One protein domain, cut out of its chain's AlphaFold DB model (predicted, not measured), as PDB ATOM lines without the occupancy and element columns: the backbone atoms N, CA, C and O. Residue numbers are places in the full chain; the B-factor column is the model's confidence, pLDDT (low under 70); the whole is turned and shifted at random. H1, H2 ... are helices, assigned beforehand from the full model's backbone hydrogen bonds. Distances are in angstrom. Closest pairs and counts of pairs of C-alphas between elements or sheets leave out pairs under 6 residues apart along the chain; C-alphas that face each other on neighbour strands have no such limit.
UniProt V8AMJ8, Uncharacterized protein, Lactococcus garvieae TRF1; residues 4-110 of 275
ATOM      1  N   ILE A   4     -48.281 -56.348   5.223       80.81
ATOM      2  CA  ILE A   4     -47.521 -56.509   3.978       80.81
ATOM      3  C   ILE A   4     -46.566 -55.327   3.785       80.81
ATOM      4  O   ILE A   4     -45.366 -55.519   3.607       80.81
ATOM      5  N   ALA A   5     -47.078 -54.100   3.901       82.62
ATOM      6  CA  ALA A   5     -46.271 -52.890   3.778       82.62
ATOM      7  C   ALA A   5     -45.146 -52.842   4.828       82.62
ATOM      8  O   ALA A   5     -44.014 -52.500   4.501       82.62
ATOM      9  N   SER A   6     -45.426 -53.237   6.076       85.62
ATOM     10  CA  SER A   6     -44.411 -53.284   7.140       85.62
ATOM     11  C   SER A   6     -43.268 -54.258   6.836       85.62
ATOM     12  O   SER A   6     -42.134 -53.991   7.224       85.62
ATOM     13  N   ILE A   7     -43.559 -55.375   6.165       86.25
ATOM     14  CA  ILE A   7     -42.556 -56.364   5.754       86.25
ATOM     15  C   ILE A   7     -41.738 -55.815   4.579       86.25
ATOM     16  O   ILE A   7     -40.513 -55.755   4.661       86.25
ATOM     17  N   VAL A   8     -42.411 -55.336   3.527       85.81
ATOM     18  CA  VAL A   8     -41.757 -54.825   2.311       85.81
ATOM     19  C   VAL A   8     -40.875 -53.610   2.609       85.81
ATOM     20  O   VAL A   8     -39.765 -53.518   2.088       85.81
ATOM     21  N   TYR A   9     -41.313 -52.690   3.474       87.69
ATOM     22  CA  TYR A   9     -40.498 -51.542   3.892       87.69
ATOM     23  C   TYR A   9     -39.397 -51.908   4.897       87.69
ATOM     24  O   TYR A   9     -38.412 -51.183   4.998       87.69
ATOM     25  N   GLY A  10     -39.540 -53.021   5.623       86.19
ATOM     26  CA  GLY A  10     -38.557 -53.502   6.595       86.19
ATOM     27  C   GLY A  10     -37.385 -54.278   5.985       86.19
ATOM     28  O   GLY A  10     -36.382 -54.485   6.667       86.19
ATOM     29  N   PHE A  11     -37.480 -54.710   4.722       89.94
ATOM     30  CA  PHE A  11     -36.384 -55.412   4.053       89.94
ATOM     31  C   PHE A  11     -35.149 -54.524   3.885       89.94
ATOM     32  O   PHE A  11     -35.257 -53.370   3.456       89.94
ATOM     33  N   THR A  12     -33.965 -55.096   4.118       90.31
ATOM     34  CA  THR A  12     -32.701 -54.492   3.681       90.31
ATOM     35  C   THR A  12     -32.694 -54.347   2.158       90.31
ATOM     36  O   THR A  12     -33.506 -54.946   1.454       90.31
ATOM     37  N   GLU A  13     -31.809 -53.510   1.630       85.94
ATOM     38  CA  GLU A  13     -31.749 -53.226   0.192       85.94
ATOM     39  C   GLU A  13     -31.429 -54.482  -0.635       85.94
ATOM     40  O   GLU A  13     -32.076 -54.738  -1.646       85.94
ATOM     41  N   GLU A  14     -30.533 -55.331  -0.126       86.88
ATOM     42  CA  GLU A  14     -30.185 -56.629  -0.713       86.88
ATOM     43  C   GLU A  14     -31.375 -57.605  -0.715       86.88
ATOM     44  O   GLU A  14     -31.730 -58.150  -1.760       86.88
ATOM     45  N   THR A  15     -32.061 -57.771   0.425       88.56
ATOM     46  CA  THR A  15     -33.256 -58.628   0.517       88.56
ATOM     47  C   THR A  15     -34.384 -58.118  -0.383       88.56
ATOM     48  O   THR A  15     -35.118 -58.903  -0.976       88.56
ATOM     49  N   TYR A  16     -34.524 -56.801  -0.503       89.69
ATOM     50  CA  TYR A  16     -35.545 -56.176  -1.332       89.69
ATOM     51  C   TYR A  16     -35.282 -56.343  -2.835       89.69
ATOM     52  O   TYR A  16     -36.227 -56.554  -3.592       89.69
ATOM     53  N   LEU A  17     -34.019 -56.300  -3.270       86.06
ATOM     54  CA  LEU A  17     -33.638 -56.570  -4.661       86.06
ATOM     55  C   LEU A  17     -33.963 -58.010  -5.067       86.06
ATOM     56  O   LEU A  17     -34.642 -58.205  -6.072       86.06
ATOM     57  N   GLY A  18     -33.581 -58.995  -4.246       84.56
ATOM     58  CA  GLY A  18     -33.942 -60.396  -4.496       84.56
ATOM     59  C   GLY A  18     -35.459 -60.627  -4.478       84.56
ATOM     60  O   GLY A  18     -35.997 -61.384  -5.281       84.56
ATOM     61  N   PHE A  19     -36.184 -59.912  -3.612       86.00
ATOM     62  CA  PHE A  19     -37.646 -59.948  -3.588       86.00
ATOM     63  C   PHE A  19     -38.282 -59.330  -4.847       86.00
ATOM     64  O   PHE A  19     -39.267 -59.856  -5.362       86.00
ATOM     65  N   LYS A  20     -37.720 -58.240  -5.383       85.81
ATOM     66  CA  LYS A  20     -38.159 -57.635  -6.652       85.81
ATOM     67  C   LYS A  20     -37.924 -58.546  -7.852       85.81
ATOM     68  O   LYS A  20     -38.775 -58.583  -8.736       85.81
ATOM     69  N   GLU A  21     -36.789 -59.235  -7.883       85.06
ATOM     70  CA  GLU A  21     -36.452 -60.215  -8.919       85.06
ATOM     71  C   GLU A  21     -37.455 -61.374  -8.918       85.06
ATOM     72  O   GLU A  21     -38.038 -61.684  -9.950       85.06
ATOM     73  N   PHE A  22     -37.784 -61.915  -7.741       83.62
ATOM     74  CA  PHE A  22     -38.822 -62.941  -7.598       83.62
ATOM     75  C   PHE A  22     -40.207 -62.492  -8.106       83.62
ATOM     76  O   PHE A  22     -40.941 -63.284  -8.695       83.62
ATOM     77  N   LEU A  23     -40.562 -61.220  -7.909       83.06
ATOM     78  CA  LEU A  23     -41.834 -60.636  -8.360       83.06
ATOM     79  C   LEU A  23     -41.859 -60.238  -9.849       83.06
ATOM     80  O   LEU A  23     -42.864 -59.666 -10.291       83.06
ATOM     81  N   GLY A  24     -40.758 -60.436 -10.588       81.00
ATOM     82  CA  GLY A  24     -40.611 -59.969 -11.970       81.00
ATOM     83  C   GLY A  24     -40.643 -58.439 -12.110       81.00
ATOM     84  O   GLY A  24     -40.998 -57.911 -13.158       81.00
ATOM     85  N   LEU A  25     -40.332 -57.697 -11.039       81.38
ATOM     86  CA  LEU A  25     -40.352 -56.226 -11.012       81.38
ATOM     87  C   LEU A  25     -38.981 -55.603 -11.303       81.38
ATOM     88  O   LEU A  25     -38.828 -54.379 -11.249       81.38
ATOM     89  N   ASN A  26     -37.965 -56.428 -11.548       75.31
ATOM     90  CA  ASN A  26     -36.642 -55.966 -11.928       75.31
ATOM     91  C   ASN A  26     -36.559 -55.822 -13.454       75.31
ATOM     92  O   ASN A  26     -36.946 -56.724 -14.184       75.31
ATOM     93  N   SER A  27     -36.034 -54.701 -13.950       64.00
ATOM     94  CA  SER A  27     -35.981 -54.408 -15.391       64.00
ATOM     95  C   SER A  27     -34.991 -55.276 -16.180       64.00
ATOM     96  O   SER A  27     -34.944 -55.173 -17.402       64.00
ATOM     97  N   GLU A  28     -34.179 -56.085 -15.494       63.22
ATOM     98  CA  GLU A  28     -33.133 -56.927 -16.088       63.22
ATOM     99  C   GLU A  28     -33.508 -58.418 -16.177       63.22
ATOM    100  O   GLU A  28     -32.832 -59.160 -16.886       63.22
ATOM    101  N   SER A  29     -34.584 -58.865 -15.515       61.69
ATOM    102  CA  SER A  29     -35.066 -60.254 -15.571       61.69
ATOM    103  C   SER A  29     -36.448 -60.315 -16.223       61.69
ATOM    104  O   SER A  29     -37.388 -59.702 -15.725       61.69
ATOM    105  N   GLU A  30     -36.600 -61.078 -17.307       59.78
ATOM    106  CA  GLU A  30     -37.904 -61.279 -17.968       59.78
ATOM    107  C   GLU A  30     -38.801 -62.307 -17.249       59.78
ATOM    108  O   GLU A  30     -39.961 -62.477 -17.624       59.78
ATOM    109  N   GLU A  31     -38.293 -62.995 -16.221       65.69
ATOM    110  CA  GLU A  31     -39.013 -64.070 -15.532       65.69
ATOM    111  C   GLU A  31     -39.734 -63.569 -14.269       65.69
ATOM    112  O   GLU A  31     -39.135 -62.997 -13.361       65.69
ATOM    113  N   ASP A  32     -41.048 -63.806 -14.216       79.12
ATOM    114  CA  ASP A  32     -41.928 -63.490 -13.088       79.12
ATOM    115  C   ASP A  32     -42.304 -64.779 -12.346       79.12
ATOM    116  O   ASP A  32     -43.332 -65.418 -12.605       79.12
ATOM    117  N   TYR A  33     -41.424 -65.181 -11.428       77.25
ATOM    118  CA  TYR A  33     -41.582 -66.405 -10.643       77.25
ATOM    119  C   TYR A  33     -42.792 -66.348  -9.705       77.25
ATOM    120  O   TYR A  33     -43.373 -67.387  -9.391       77.25
ATOM    121  N   PHE A  34     -43.206 -65.152  -9.279       78.44
ATOM    122  CA  PHE A  34     -44.364 -64.983  -8.411       78.44
ATOM    123  C   PHE A  34     -45.681 -65.233  -9.138       78.44
ATOM    124  O   PHE A  34     -46.522 -65.954  -8.609       78.44
ATOM    125  N   SER A  35     -45.856 -64.708 -10.354       73.94
ATOM    126  CA  SER A  35     -47.042 -65.031 -11.160       73.94
ATOM    127  C   SER A  35     -47.115 -66.526 -11.474       73.94
ATOM    128  O   SER A  35     -48.194 -67.111 -11.412       73.94
ATOM    129  N   GLY A  36     -45.966 -67.162 -11.744       72.81
ATOM    130  CA  GLY A  36     -45.876 -68.617 -11.904       72.81
ATOM    131  C   GLY A  36     -46.312 -69.380 -10.649       72.81
ATOM    132  O   GLY A  36     -47.132 -70.287 -10.736       72.81
ATOM    133  N   PHE A  37     -45.841 -68.956  -9.474       72.19
ATOM    134  CA  PHE A  37     -46.223 -69.525  -8.179       72.19
ATOM    135  C   PHE A  37     -47.714 -69.332  -7.849       72.19
ATOM    136  O   PHE A  37     -48.369 -70.251  -7.361       72.19
ATOM    137  N   VAL A  38     -48.282 -68.156  -8.135       69.62
ATOM    138  CA  VAL A  38     -49.716 -67.877  -7.934       69.62
ATOM    139  C   VAL A  38     -50.578 -68.734  -8.867       69.62
ATOM    140  O   VAL A  38     -51.621 -69.236  -8.445       69.62
ATOM    141  N   GLU A  39     -50.138 -68.949 -10.109       69.25
ATOM    142  CA  GLU A  39     -50.812 -69.825 -11.073       69.25
ATOM    143  C   GLU A  39     -50.695 -71.311 -10.686       69.25
ATOM    144  O   GLU A  39     -51.660 -72.059 -10.829       69.25
ATOM    145  N   GLU A  40     -49.564 -71.739 -10.123       68.50
ATOM    146  CA  GLU A  40     -49.362 -73.101  -9.605       68.50
ATOM    147  C   GLU A  40     -50.280 -73.391  -8.404       68.50
ATOM    148  O   GLU A  40     -50.995 -74.394  -8.398       68.50
ATOM    149  N   ILE A  41     -50.396 -72.446  -7.458       65.12
ATOM    150  CA  ILE A  41     -51.383 -72.503  -6.360       65.12
ATOM    151  C   ILE A  41     -52.818 -72.595  -6.903       65.12
ATOM    152  O   ILE A  41     -53.668 -73.272  -6.316       65.12
ATOM    153  N   ARG A  42     -53.103 -71.911  -8.019       63.12
ATOM    154  CA  ARG A  42     -54.419 -71.911  -8.674       63.12
ATOM    155  C   ARG A  42     -54.751 -73.262  -9.312       63.12
ATOM    156  O   ARG A  42     -55.910 -73.667  -9.280       63.12
ATOM    157  N   ILE A  43     -53.764 -73.931  -9.912       65.62
ATOM    158  CA  ILE A  43     -53.924 -75.220 -10.605       65.62
ATOM    159  C   ILE A  43     -54.036 -76.381  -9.609       65.62
ATOM    160  O   ILE A  43     -54.807 -77.307  -9.852       65.62
ATOM    161  N   GLU A  44     -53.314 -76.332  -8.488       60.75
ATOM    162  CA  GLU A  44     -53.288 -77.426  -7.506       60.75
ATOM    163  C   GLU A  44     -54.451 -77.421  -6.489       60.75
ATOM    164  O   GLU A  44     -54.434 -78.219  -5.555       60.75
ATOM    165  N   GLU A  45     -55.477 -76.568  -6.652       54.56
ATOM    166  CA  GLU A  45     -56.621 -76.448  -5.720       54.56
ATOM    167  C   GLU A  45     -56.184 -76.431  -4.240       54.56
ATOM    168  O   GLU A  45     -56.762 -77.123  -3.396       54.56
ATOM    169  N   ILE A  46     -55.153 -75.649  -3.892       54.97
ATOM    170  CA  ILE A  46     -54.742 -75.505  -2.490       54.97
ATOM    171  C   ILE A  46     -55.867 -74.773  -1.747       54.97
ATOM    172  O   ILE A  46     -55.952 -73.547  -1.733       54.97
ATOM    173  N   GLY A  47     -56.790 -75.552  -1.185       52.38
ATOM    174  CA  GLY A  47     -57.945 -75.064  -0.448       52.38
ATOM    175  C   GLY A  47     -57.516 -74.313   0.804       52.38
ATOM    176  O   GLY A  47     -56.490 -74.619   1.419       52.38
ATOM    177  N   GLY A  48     -58.321 -73.324   1.195       53.97
ATOM    178  CA  GLY A  48     -58.139 -72.642   2.470       53.97
ATOM    179  C   GLY A  48     -58.102 -73.626   3.647       53.97
ATOM    180  O   GLY A  48     -58.509 -74.783   3.549       53.97
ATOM    181  N   VAL A  49     -57.654 -73.141   4.809       54.16
ATOM    182  CA  VAL A  49     -57.558 -73.924   6.061       54.16
ATOM    183  C   VAL A  49     -58.892 -74.602   6.439       54.16
ATOM    184  O   VAL A  49     -58.895 -75.591   7.169       54.16
ATOM    185  N   ASN A  50     -60.016 -74.111   5.903       53.03
ATOM    186  CA  ASN A  50     -61.325 -74.744   5.992       53.03
ATOM    187  C   ASN A  50     -61.702 -75.434   4.671       53.03
ATOM    188  O   ASN A  50     -61.724 -74.828   3.600       53.03
ATOM    189  N   SER A  51     -62.060 -76.712   4.775       44.03
ATOM    190  CA  SER A  51     -62.479 -77.571   3.670       44.03
ATOM    191  C   SER A  51     -63.672 -76.985   2.899       44.03
ATOM    192  O   SER A  51     -64.797 -76.969   3.395       44.03
ATOM    193  N   GLY A  52     -63.421 -76.542   1.663       52.94
ATOM    194  CA  GLY A  52     -64.437 -76.057   0.719       52.94
ATOM    195  C   GLY A  52     -64.345 -74.574   0.348       52.94
ATOM    196  O   GLY A  52     -65.075 -74.141  -0.542       52.94
ATOM    197  N   GLU A  53     -63.455 -73.794   0.970       50.75
ATOM    198  CA  GLU A  53     -63.153 -72.433   0.511       50.75
ATOM    199  C   GLU A  53     -62.131 -72.481  -0.632       50.75
ATOM    200  O   GLU A  53     -60.932 -72.673  -0.420       50.75
ATOM    201  N   ILE A  54     -62.628 -72.311  -1.857       54.94
ATOM    202  CA  ILE A  54     -61.799 -71.991  -3.020       54.94
ATOM    203  C   ILE A  54     -61.257 -70.579  -2.785       54.94
ATOM    204  O   ILE A  54     -62.035 -69.661  -2.510       54.94
ATOM    205  N   LEU A  55     -59.936 -70.404  -2.864       58.34
ATOM    206  CA  LEU A  55     -59.303 -69.086  -2.845       58.34
ATOM    207  C   LEU A  55     -59.976 -68.193  -3.899       58.34
ATOM    208  O   LEU A  55     -59.887 -68.458  -5.096       58.34
ATOM    209  N   ASP A  56     -60.686 -67.157  -3.440       64.19
ATOM    210  CA  ASP A  56     -61.358 -66.194  -4.312       64.19
ATOM    211  C   ASP A  56     -60.299 -65.530  -5.203       64.19
ATOM    212  O   ASP A  56     -59.379 -64.874  -4.712       64.19
ATOM    213  N   GLU A  57     -60.433 -65.690  -6.522       65.25
ATOM    214  CA  GLU A  57     -59.560 -65.101  -7.549       65.25
ATOM    215  C   GLU A  57     -59.340 -63.598  -7.304       65.25
ATOM    216  O   GLU A  57     -58.264 -63.035  -7.522       65.25
ATOM    217  N   LYS A  58     -60.369 -62.936  -6.768       68.50
ATOM    218  CA  LYS A  58     -60.335 -61.520  -6.420       68.50
ATOM    219  C   LYS A  58     -59.419 -61.211  -5.235       68.50
ATOM    220  O   LYS A  58     -58.900 -60.099  -5.177       68.50
ATOM    221  N   VAL A  59     -59.245 -62.139  -4.297       69.00
ATOM    222  CA  VAL A  59     -58.373 -61.996  -3.121       69.00
ATOM    223  C   VAL A  59     -56.914 -62.210  -3.513       69.00
ATOM    224  O   VAL A  59     -56.092 -61.359  -3.180       69.00
ATOM    225  N   SER A  60     -56.602 -63.257  -4.286       70.12
ATOM    226  CA  SER A  60     -55.234 -63.530  -4.759       70.12
ATOM    227  C   SER A  60     -54.691 -62.397  -5.630       70.12
ATOM    228  O   SER A  60     -53.611 -61.875  -5.358       70.12
ATOM    229  N   ARG A  61     -55.488 -61.916  -6.597       73.62
ATOM    230  CA  ARG A  61     -55.105 -60.773  -7.440       73.62
ATOM    231  C   ARG A  61     -54.902 -59.494  -6.627       73.62
ATOM    232  O   ARG A  61     -53.929 -58.781  -6.829       73.62
ATOM    233  N   LYS A  62     -55.795 -59.205  -5.673       78.31
ATOM    234  CA  LYS A  62     -55.647 -58.028  -4.800       78.31
ATOM    235  C   LYS A  62     -54.404 -58.104  -3.920       78.31
ATOM    236  O   LYS A  62     -53.816 -57.068  -3.630       78.31
ATOM    237  N   PHE A  63     -54.037 -59.296  -3.457       79.00
ATOM    238  CA  PHE A  63     -52.843 -59.509  -2.645       79.00
ATOM    239  C   PHE A  63     -51.565 -59.261  -3.456       79.00
ATOM    240  O   PHE A  63     -50.703 -58.499  -3.021       79.00
ATOM    241  N   GLU A  64     -51.486 -59.823  -4.664       77.75
ATOM    242  CA  GLU A  64     -50.401 -59.566  -5.618       77.75
ATOM    243  C   GLU A  64     -50.283 -58.074  -5.963       77.75
ATOM    244  O   GLU A  64     -49.208 -57.484  -5.822       77.75
ATOM    245  N   GLU A  65     -51.391 -57.439  -6.356       82.12
ATOM    246  CA  GLU A  65     -51.445 -56.007  -6.667       82.12
ATOM    247  C   GLU A  65     -50.963 -55.157  -5.484       82.12
ATOM    248  O   GLU A  65     -50.235 -54.183  -5.680       82.12
ATOM    249  N   HIS A  66     -51.321 -55.531  -4.251       85.38
ATOM    250  CA  HIS A  66     -50.897 -54.816  -3.050       85.38
ATOM    251  C   HIS A  66     -49.385 -54.926  -2.821       85.38
ATOM    252  O   HIS A  66     -48.735 -53.913  -2.565       85.38
ATOM    253  N   ILE A  67     -48.803 -56.125  -2.944       84.56
ATOM    254  CA  ILE A  67     -47.351 -56.325  -2.807       84.56
ATOM    255  C   ILE A  67     -46.600 -55.503  -3.857       84.56
ATOM    256  O   ILE A  67     -45.680 -54.756  -3.517       84.56
ATOM    257  N   ARG A  68     -47.025 -55.590  -5.123       86.50
ATOM    258  CA  ARG A  68     -46.425 -54.837  -6.235       86.50
ATOM    259  C   ARG A  68     -46.531 -53.330  -6.017       86.50
ATOM    260  O   ARG A  68     -45.556 -52.610  -6.234       86.50
ATOM    261  N   LEU A  69     -47.676 -52.856  -5.525       88.56
ATOM    262  CA  LEU A  69     -47.877 -51.456  -5.167       88.56
ATOM    263  C   LEU A  69     -46.932 -51.014  -4.043       88.56
ATOM    264  O   LEU A  69     -46.333 -49.947  -4.160       88.56
ATOM    265  N   CYS A  70     -46.753 -51.811  -2.986       88.88
ATOM    266  CA  CYS A  70     -45.804 -51.503  -1.912       88.88
ATOM    267  C   CYS A  70     -44.361 -51.409  -2.425       88.88
ATOM    268  O   CYS A  70     -43.642 -50.489  -2.036       88.88
ATOM    269  N   CYS A  71     -43.945 -52.304  -3.326       87.38
ATOM    270  CA  CYS A  71     -42.634 -52.219  -3.975       87.38
ATOM    271  C   CYS A  71     -42.507 -50.928  -4.799       87.38
ATOM    272  O   CYS A  71     -41.560 -50.163  -4.631       87.38
ATOM    273  N   HIS A  72     -43.505 -50.610  -5.626       89.50
ATOM    274  CA  HIS A  72     -43.486 -49.384  -6.425       89.50
ATOM    275  C   HIS A  72     -43.443 -48.115  -5.553       89.50
ATOM    276  O   HIS A  72     -42.714 -47.169  -5.850       89.50
ATOM    277  N   GLN A  73     -44.188 -48.104  -4.444       89.94
ATOM    278  CA  GLN A  73     -44.170 -47.017  -3.465       89.94
ATOM    279  C   GLN A  73     -42.813 -46.896  -2.767       89.94
ATOM    280  O   GLN A  73     -42.319 -45.779  -2.617       89.94
ATOM    281  N   ARG A  74     -42.177 -48.015  -2.388       89.94
ATOM    282  CA  ARG A  74     -40.822 -48.013  -1.817       89.94
ATOM    283  C   ARG A  74     -39.815 -47.432  -2.804       89.94
ATOM    284  O   ARG A  74     -39.086 -46.520  -2.431       89.94
ATOM    285  N   ASP A  75     -39.808 -47.907  -4.049       89.62
ATOM    286  CA  ASP A  75     -38.909 -47.412  -5.101       89.62
ATOM    287  C   ASP A  75     -39.104 -45.909  -5.332       89.62
ATOM    288  O   ASP A  75     -38.135 -45.148  -5.398       89.62
ATOM    289  N   PHE A  76     -40.361 -45.458  -5.382       90.81
ATOM    290  CA  PHE A  76     -40.692 -44.041  -5.488       90.81
ATOM    291  C   PHE A  76     -40.166 -43.233  -4.294       90.81
ATOM    292  O   PHE A  76     -39.539 -42.192  -4.493       90.81
ATOM    293  N   MET A  77     -40.382 -43.701  -3.060       91.31
ATOM    294  CA  MET A  77     -39.915 -43.022  -1.848       91.31
ATOM    295  C   MET A  77     -38.387 -42.964  -1.773       91.31
ATOM    296  O   MET A  77     -37.847 -41.903  -1.466       91.31
ATOM    297  N   THR A  78     -37.686 -44.052  -2.104       90.69
ATOM    298  CA  THR A  78     -36.217 -44.093  -2.140       90.69
ATOM    299  C   THR A  78     -35.671 -43.124  -3.178       90.69
ATOM    300  O   THR A  78     -34.824 -42.294  -2.854       90.69
ATOM    301  N   LYS A  79     -36.203 -43.152  -4.404       92.88
ATOM    302  CA  LYS A  79     -35.791 -42.229  -5.466       92.88
ATOM    303  C   LYS A  79     -36.088 -40.774  -5.101       92.88
ATOM    304  O   LYS A  79     -35.268 -39.891  -5.334       92.88
ATOM    305  N   SER A  80     -37.243 -40.510  -4.490       93.25
ATOM    306  CA  SER A  80     -37.592 -39.173  -4.006       93.25
ATOM    307  C   SER A  80     -36.655 -38.703  -2.888       93.25
ATOM    308  O   SER A  80     -36.311 -37.523  -2.857       93.25
ATOM    309  N   ALA A  81     -36.238 -39.594  -1.984       93.06
ATOM    310  CA  ALA A  81     -35.291 -39.280  -0.917       93.06
ATOM    311  C   ALA A  81     -33.880 -39.016  -1.468       93.06
ATOM    312  O   ALA A  81     -33.245 -38.045  -1.061       93.06
ATOM    313  N   GLN A  82     -33.423 -39.819  -2.434       94.31
ATOM    314  CA  GLN A  82     -32.154 -39.608  -3.140       94.31
ATOM    315  C   GLN A  82     -32.137 -38.254  -3.855       94.31
ATOM    316  O   GLN A  82     -31.250 -37.446  -3.598       94.31
ATOM    317  N   ASN A  83     -33.172 -37.948  -4.643       96.56
ATOM    318  CA  ASN A  83     -33.302 -36.654  -5.318       96.56
ATOM    319  C   ASN A  83     -33.294 -35.477  -4.329       96.56
ATOM    320  O   ASN A  83     -32.704 -34.434  -4.605       96.56
ATOM    321  N   ALA A  84     -33.956 -35.621  -3.175       95.38
ATOM    322  CA  ALA A  84     -33.961 -34.590  -2.140       95.38
ATOM    323  C   ALA A  84     -32.566 -34.385  -1.526       95.38
ATOM    324  O   ALA A  84     -32.184 -33.244  -1.266       95.38
ATOM    325  N   ASN A  85     -31.803 -35.465  -1.327       96.50
ATOM    326  CA  ASN A  85     -30.435 -35.388  -0.821       96.50
ATOM    327  C   ASN A  85     -29.487 -34.748  -1.843       96.50
ATOM    328  O   ASN A  85     -28.765 -33.816  -1.500       96.50
ATOM    329  N   GLU A  86     -29.553 -35.163  -3.111       97.06
ATOM    330  CA  GLU A  86     -28.777 -34.551  -4.198       97.06
ATOM    331  C   GLU A  86     -29.073 -33.051  -4.326       97.06
ATOM    332  O   GLU A  86     -28.159 -32.233  -4.435       97.06
ATOM    333  N   LEU A  87     -30.351 -32.664  -4.254       96.56
ATOM    334  CA  LEU A  87     -30.750 -31.259  -4.295       96.56
ATOM    335  C   LEU A  87     -30.214 -30.474  -3.088       96.56
ATOM    336  O   LEU A  87     -29.784 -29.331  -3.244       96.56
ATOM    337  N   ALA A  88     -30.215 -31.067  -1.891       96.44
ATOM    338  CA  ALA A  88     -29.674 -30.443  -0.684       96.44
ATOM    339  C   ALA A  88     -28.145 -30.275  -0.748       96.44
ATOM    340  O   ALA A  88     -27.617 -29.229  -0.354       96.44
ATOM    341  N   GLU A  89     -27.429 -31.264  -1.287       96.81
ATOM    342  CA  GLU A  89     -25.985 -31.186  -1.524       96.81
ATOM    343  C   GLU A  89     -25.649 -30.095  -2.547       96.81
ATOM    344  O   GLU A  89     -24.796 -29.242  -2.284       96.81
ATOM    345  N   GLN A  90     -26.380 -30.040  -3.667       97.00
ATOM    346  CA  GLN A  90     -26.236 -28.976  -4.667       97.00
ATOM    347  C   GLN A  90     -26.528 -27.590  -4.078       97.00
ATOM    348  O   GLN A  90     -25.773 -26.644  -4.317       97.00
ATOM    349  N   ALA A  91     -27.585 -27.459  -3.270       96.19
ATOM    350  CA  ALA A  91     -27.919 -26.209  -2.596       96.19
ATOM    351  C   ALA A  91     -26.808 -25.768  -1.630       96.19
ATOM    352  O   ALA A  91     -26.446 -24.591  -1.604       96.19
ATOM    353  N   THR A  92     -26.214 -26.706  -0.887       96.81
ATOM    354  CA  THR A  92     -25.102 -26.432   0.038       96.81
ATOM    355  C   THR A  92     -23.843 -25.998  -0.714       96.81
ATOM    356  O   THR A  92     -23.206 -25.014  -0.337       96.81
ATOM    357  N   ALA A  93     -23.509 -26.671  -1.817       97.19
ATOM    358  CA  ALA A  93     -22.387 -26.288  -2.669       97.19
ATOM    359  C   ALA A  93     -22.581 -24.883  -3.266       97.19
ATOM    360  O   ALA A  93     -21.681 -24.044  -3.190       97.19
ATOM    361  N   SER A  94     -23.779 -24.591  -3.786       96.38
ATOM    362  CA  SER A  94     -24.131 -23.262  -4.302       96.38
ATOM    363  C   SER A  94     -24.071 -22.189  -3.211       96.38
ATOM    364  O   SER A  94     -23.634 -21.064  -3.470       96.38
ATOM    365  N   PHE A  95     -24.496 -22.513  -1.989       96.38
ATOM    366  CA  PHE A  95     -24.431 -21.599  -0.852       96.38
ATOM    367  C   PHE A  95     -22.982 -21.286  -0.461       96.38
ATOM    368  O   PHE A  95     -22.638 -20.117  -0.297       96.38
ATOM    369  N   ASN A  96     -22.112 -22.296  -0.398       97.00
ATOM    370  CA  ASN A  96     -20.691 -22.106  -0.095       97.00
ATOM    371  C   ASN A  96     -19.987 -21.256  -1.162       97.00
ATOM    372  O   ASN A  96     -19.311 -20.288  -0.817       97.00
ATOM    373  N   ALA A  97     -20.226 -21.532  -2.449       96.62
ATOM    374  CA  ALA A  97     -19.698 -20.718  -3.549       96.62
ATOM    375  C   ALA A  97     -20.188 -19.255  -3.481       96.62
ATOM    376  O   ALA A  97     -19.441 -18.310  -3.756       96.62
ATOM    377  N   THR A  98     -21.440 -19.049  -3.059       95.75
ATOM    378  CA  THR A  98     -21.993 -17.708  -2.816       95.75
ATOM    379  C   THR A  98     -21.297 -17.031  -1.632       95.75
ATOM    380  O   THR A  98     -20.944 -15.856  -1.720       95.75
ATOM    381  N   GLY A  99     -21.040 -17.761  -0.545       95.62
ATOM    382  CA  GLY A  99     -20.299 -17.267   0.617       95.62
ATOM    383  C   GLY A  99     -18.873 -16.824   0.271       95.62
ATOM    384  O   GLY A  99     -18.452 -15.735   0.665       95.62
ATOM    385  N   GLU A 100     -18.151 -17.610  -0.531       96.56
ATOM    386  CA  GLU A 100     -16.823 -17.241  -1.041       96.56
ATOM    387  C   GLU A 100     -16.876 -15.980  -1.909       96.56
ATOM    388  O   GLU A 100     -16.069 -15.064  -1.729       96.56
ATOM    389  N   SER A 101     -17.871 -15.885  -2.795       96.38
ATOM    390  CA  SER A 101     -18.083 -14.700  -3.637       96.38
ATOM    391  C   SER A 101     -18.350 -13.446  -2.797       96.38
ATOM    392  O   SER A 101     -17.788 -12.384  -3.063       96.38
ATOM    393  N   ILE A 102     -19.152 -13.557  -1.731       96.06
ATOM    394  CA  ILE A 102     -19.408 -12.457  -0.786       96.06
ATOM    395  C   ILE A 102     -18.120 -12.042  -0.063       96.06
ATOM    396  O   ILE A 102     -17.861 -10.847   0.099       96.06
ATOM    397  N   SER A 103     -17.285 -13.006   0.335       96.19
ATOM    398  CA  SER A 103     -15.982 -12.725   0.945       96.19
ATOM    399  C   SER A 103     -15.081 -11.927  -0.007       96.19
ATOM    400  O   SER A 103     -14.554 -10.880   0.374       96.19
ATOM    401  N   GLN A 104     -14.992 -12.332  -1.277       97.06
ATOM    402  CA  GLN A 104     -14.237 -11.595  -2.298       97.06
ATOM    403  C   GLN A 104     -14.783 -10.175  -2.514       97.06
ATOM    404  O   GLN A 104     -14.006  -9.221  -2.571       97.06
ATOM    405  N   ILE A 105     -16.110 -10.003  -2.555       97.19
ATOM    406  CA  ILE A 105     -16.750  -8.680  -2.658       97.19
ATOM    407  C   ILE A 105     -16.346  -7.778  -1.483       97.19
ATOM    408  O   ILE A 105     -16.095  -6.589  -1.681       97.19
ATOM    409  N   SER A 106     -16.245  -8.320  -0.267       95.69
ATOM    410  CA  SER A 106     -15.844  -7.537   0.909       95.69
ATOM    411  C   SER A 106     -14.409  -7.000   0.805       95.69
ATOM    412  O   SER A 106     -14.159  -5.841   1.147       95.69
ATOM    413  N   VAL A 107     -13.486  -7.799   0.257       97.19
ATOM    414  CA  VAL A 107     -12.098  -7.384   0.005       97.19
ATOM    415  C   VAL A 107     -12.064  -6.298  -1.071       97.19
ATOM    416  O   VAL A 107     -11.487  -5.235  -0.848       97.19
ATOM    417  N   LEU A 108     -12.781  -6.500  -2.183       97.44
ATOM    418  CA  LEU A 108     -12.885  -5.506  -3.259       97.44
ATOM    419  C   LEU A 108     -13.471  -4.170  -2.773       97.44
ATOM    420  O   LEU A 108     -13.033  -3.106  -3.211       97.44
ATOM    421  N   LEU A 109     -14.433  -4.197  -1.845       96.50
ATOM    422  CA  LEU A 109     -14.987  -2.986  -1.227       96.50
ATOM    423  C   LEU A 109     -13.946  -2.222  -0.398       96.50
ATOM    424  O   LEU A 109     -13.945  -0.986  -0.407       96.50
ATOM    425  N   SER A 110     -13.055  -2.928   0.299       96.38
ATOM    426  CA  SER A 110     -11.946  -2.308   1.032       96.38
ATOM    427  C   SER A 110     -10.959  -1.624   0.080       96.38
ATOM    428  O   SER A 110     -10.613  -0.454   0.276       96.38
TER     429      SER A 110
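This is residues 4 to 110 of the 275 residues of an uncharacterized protein of Lactococcus garvieae TRF1 (UniProt V8AMJ8). One long helix, H4, makes the length of the model: three short helices, H1, H2 and H3, gather loosely along its first part as a small head, and its residues 75 to 110 stick out as a bare arm. H3 runs back beside the beginning of H4, and the loop of residues 44 to 56 joins the two at the end of the head away from the arm. The printed part has 107 residues, with four named helices in the order H1, H2, H3, H4 and no named strand; its class is all helix. It is extended, with a radius of gyration of the C-alphas of 24.8 A and spans of 90 by 27 by 20 A.

H4, residues 57 to 110, touches H1, residues 4 to 10, with its residues 66 to 74 alone; their closest C-alphas, of Ala 5 and Cys 70, are 5.9 A apart. These two run the same way at a steep tilt of 36 degrees, only just past shallow. H2, residues 13 to 22, is close to H4 but not clearly touching, with the closest C-alphas, of Lys 20 and Cys 71, 7.5 A apart; they run opposite ways at a steep tilt of 39 degrees. H3, residues 33 to 43, is likewise close to H4 but not clearly touching, with the closest C-alphas, of Val 38 and Ser 60, 7.7 A apart, at a shallow tilt of 16 degrees, opposite ways. H1 and H3 are apart. In H1, H2, H3 and H4 every O i to N i+4 pair is within hydrogen-bond range.

H4 measures 79.3 A from C-alpha 57 at (-59.560, -65.101, -7.549) to C-alpha 110 at (-11.946, -2.308, 1.032). H1 begins at C-alpha 4, (-47.521, -56.509, 3.978), and is 9.8 A long; H2 measures 14.3 A and H3 15.2 A.

The two C-alphas farthest apart, of Ser 51 and Ser 110, are 90.7 A apart. The printed part has no cut, and the link from H3 to H4 is long. Residues 27 to 31 and 38 to 59 have pLDDT under 70.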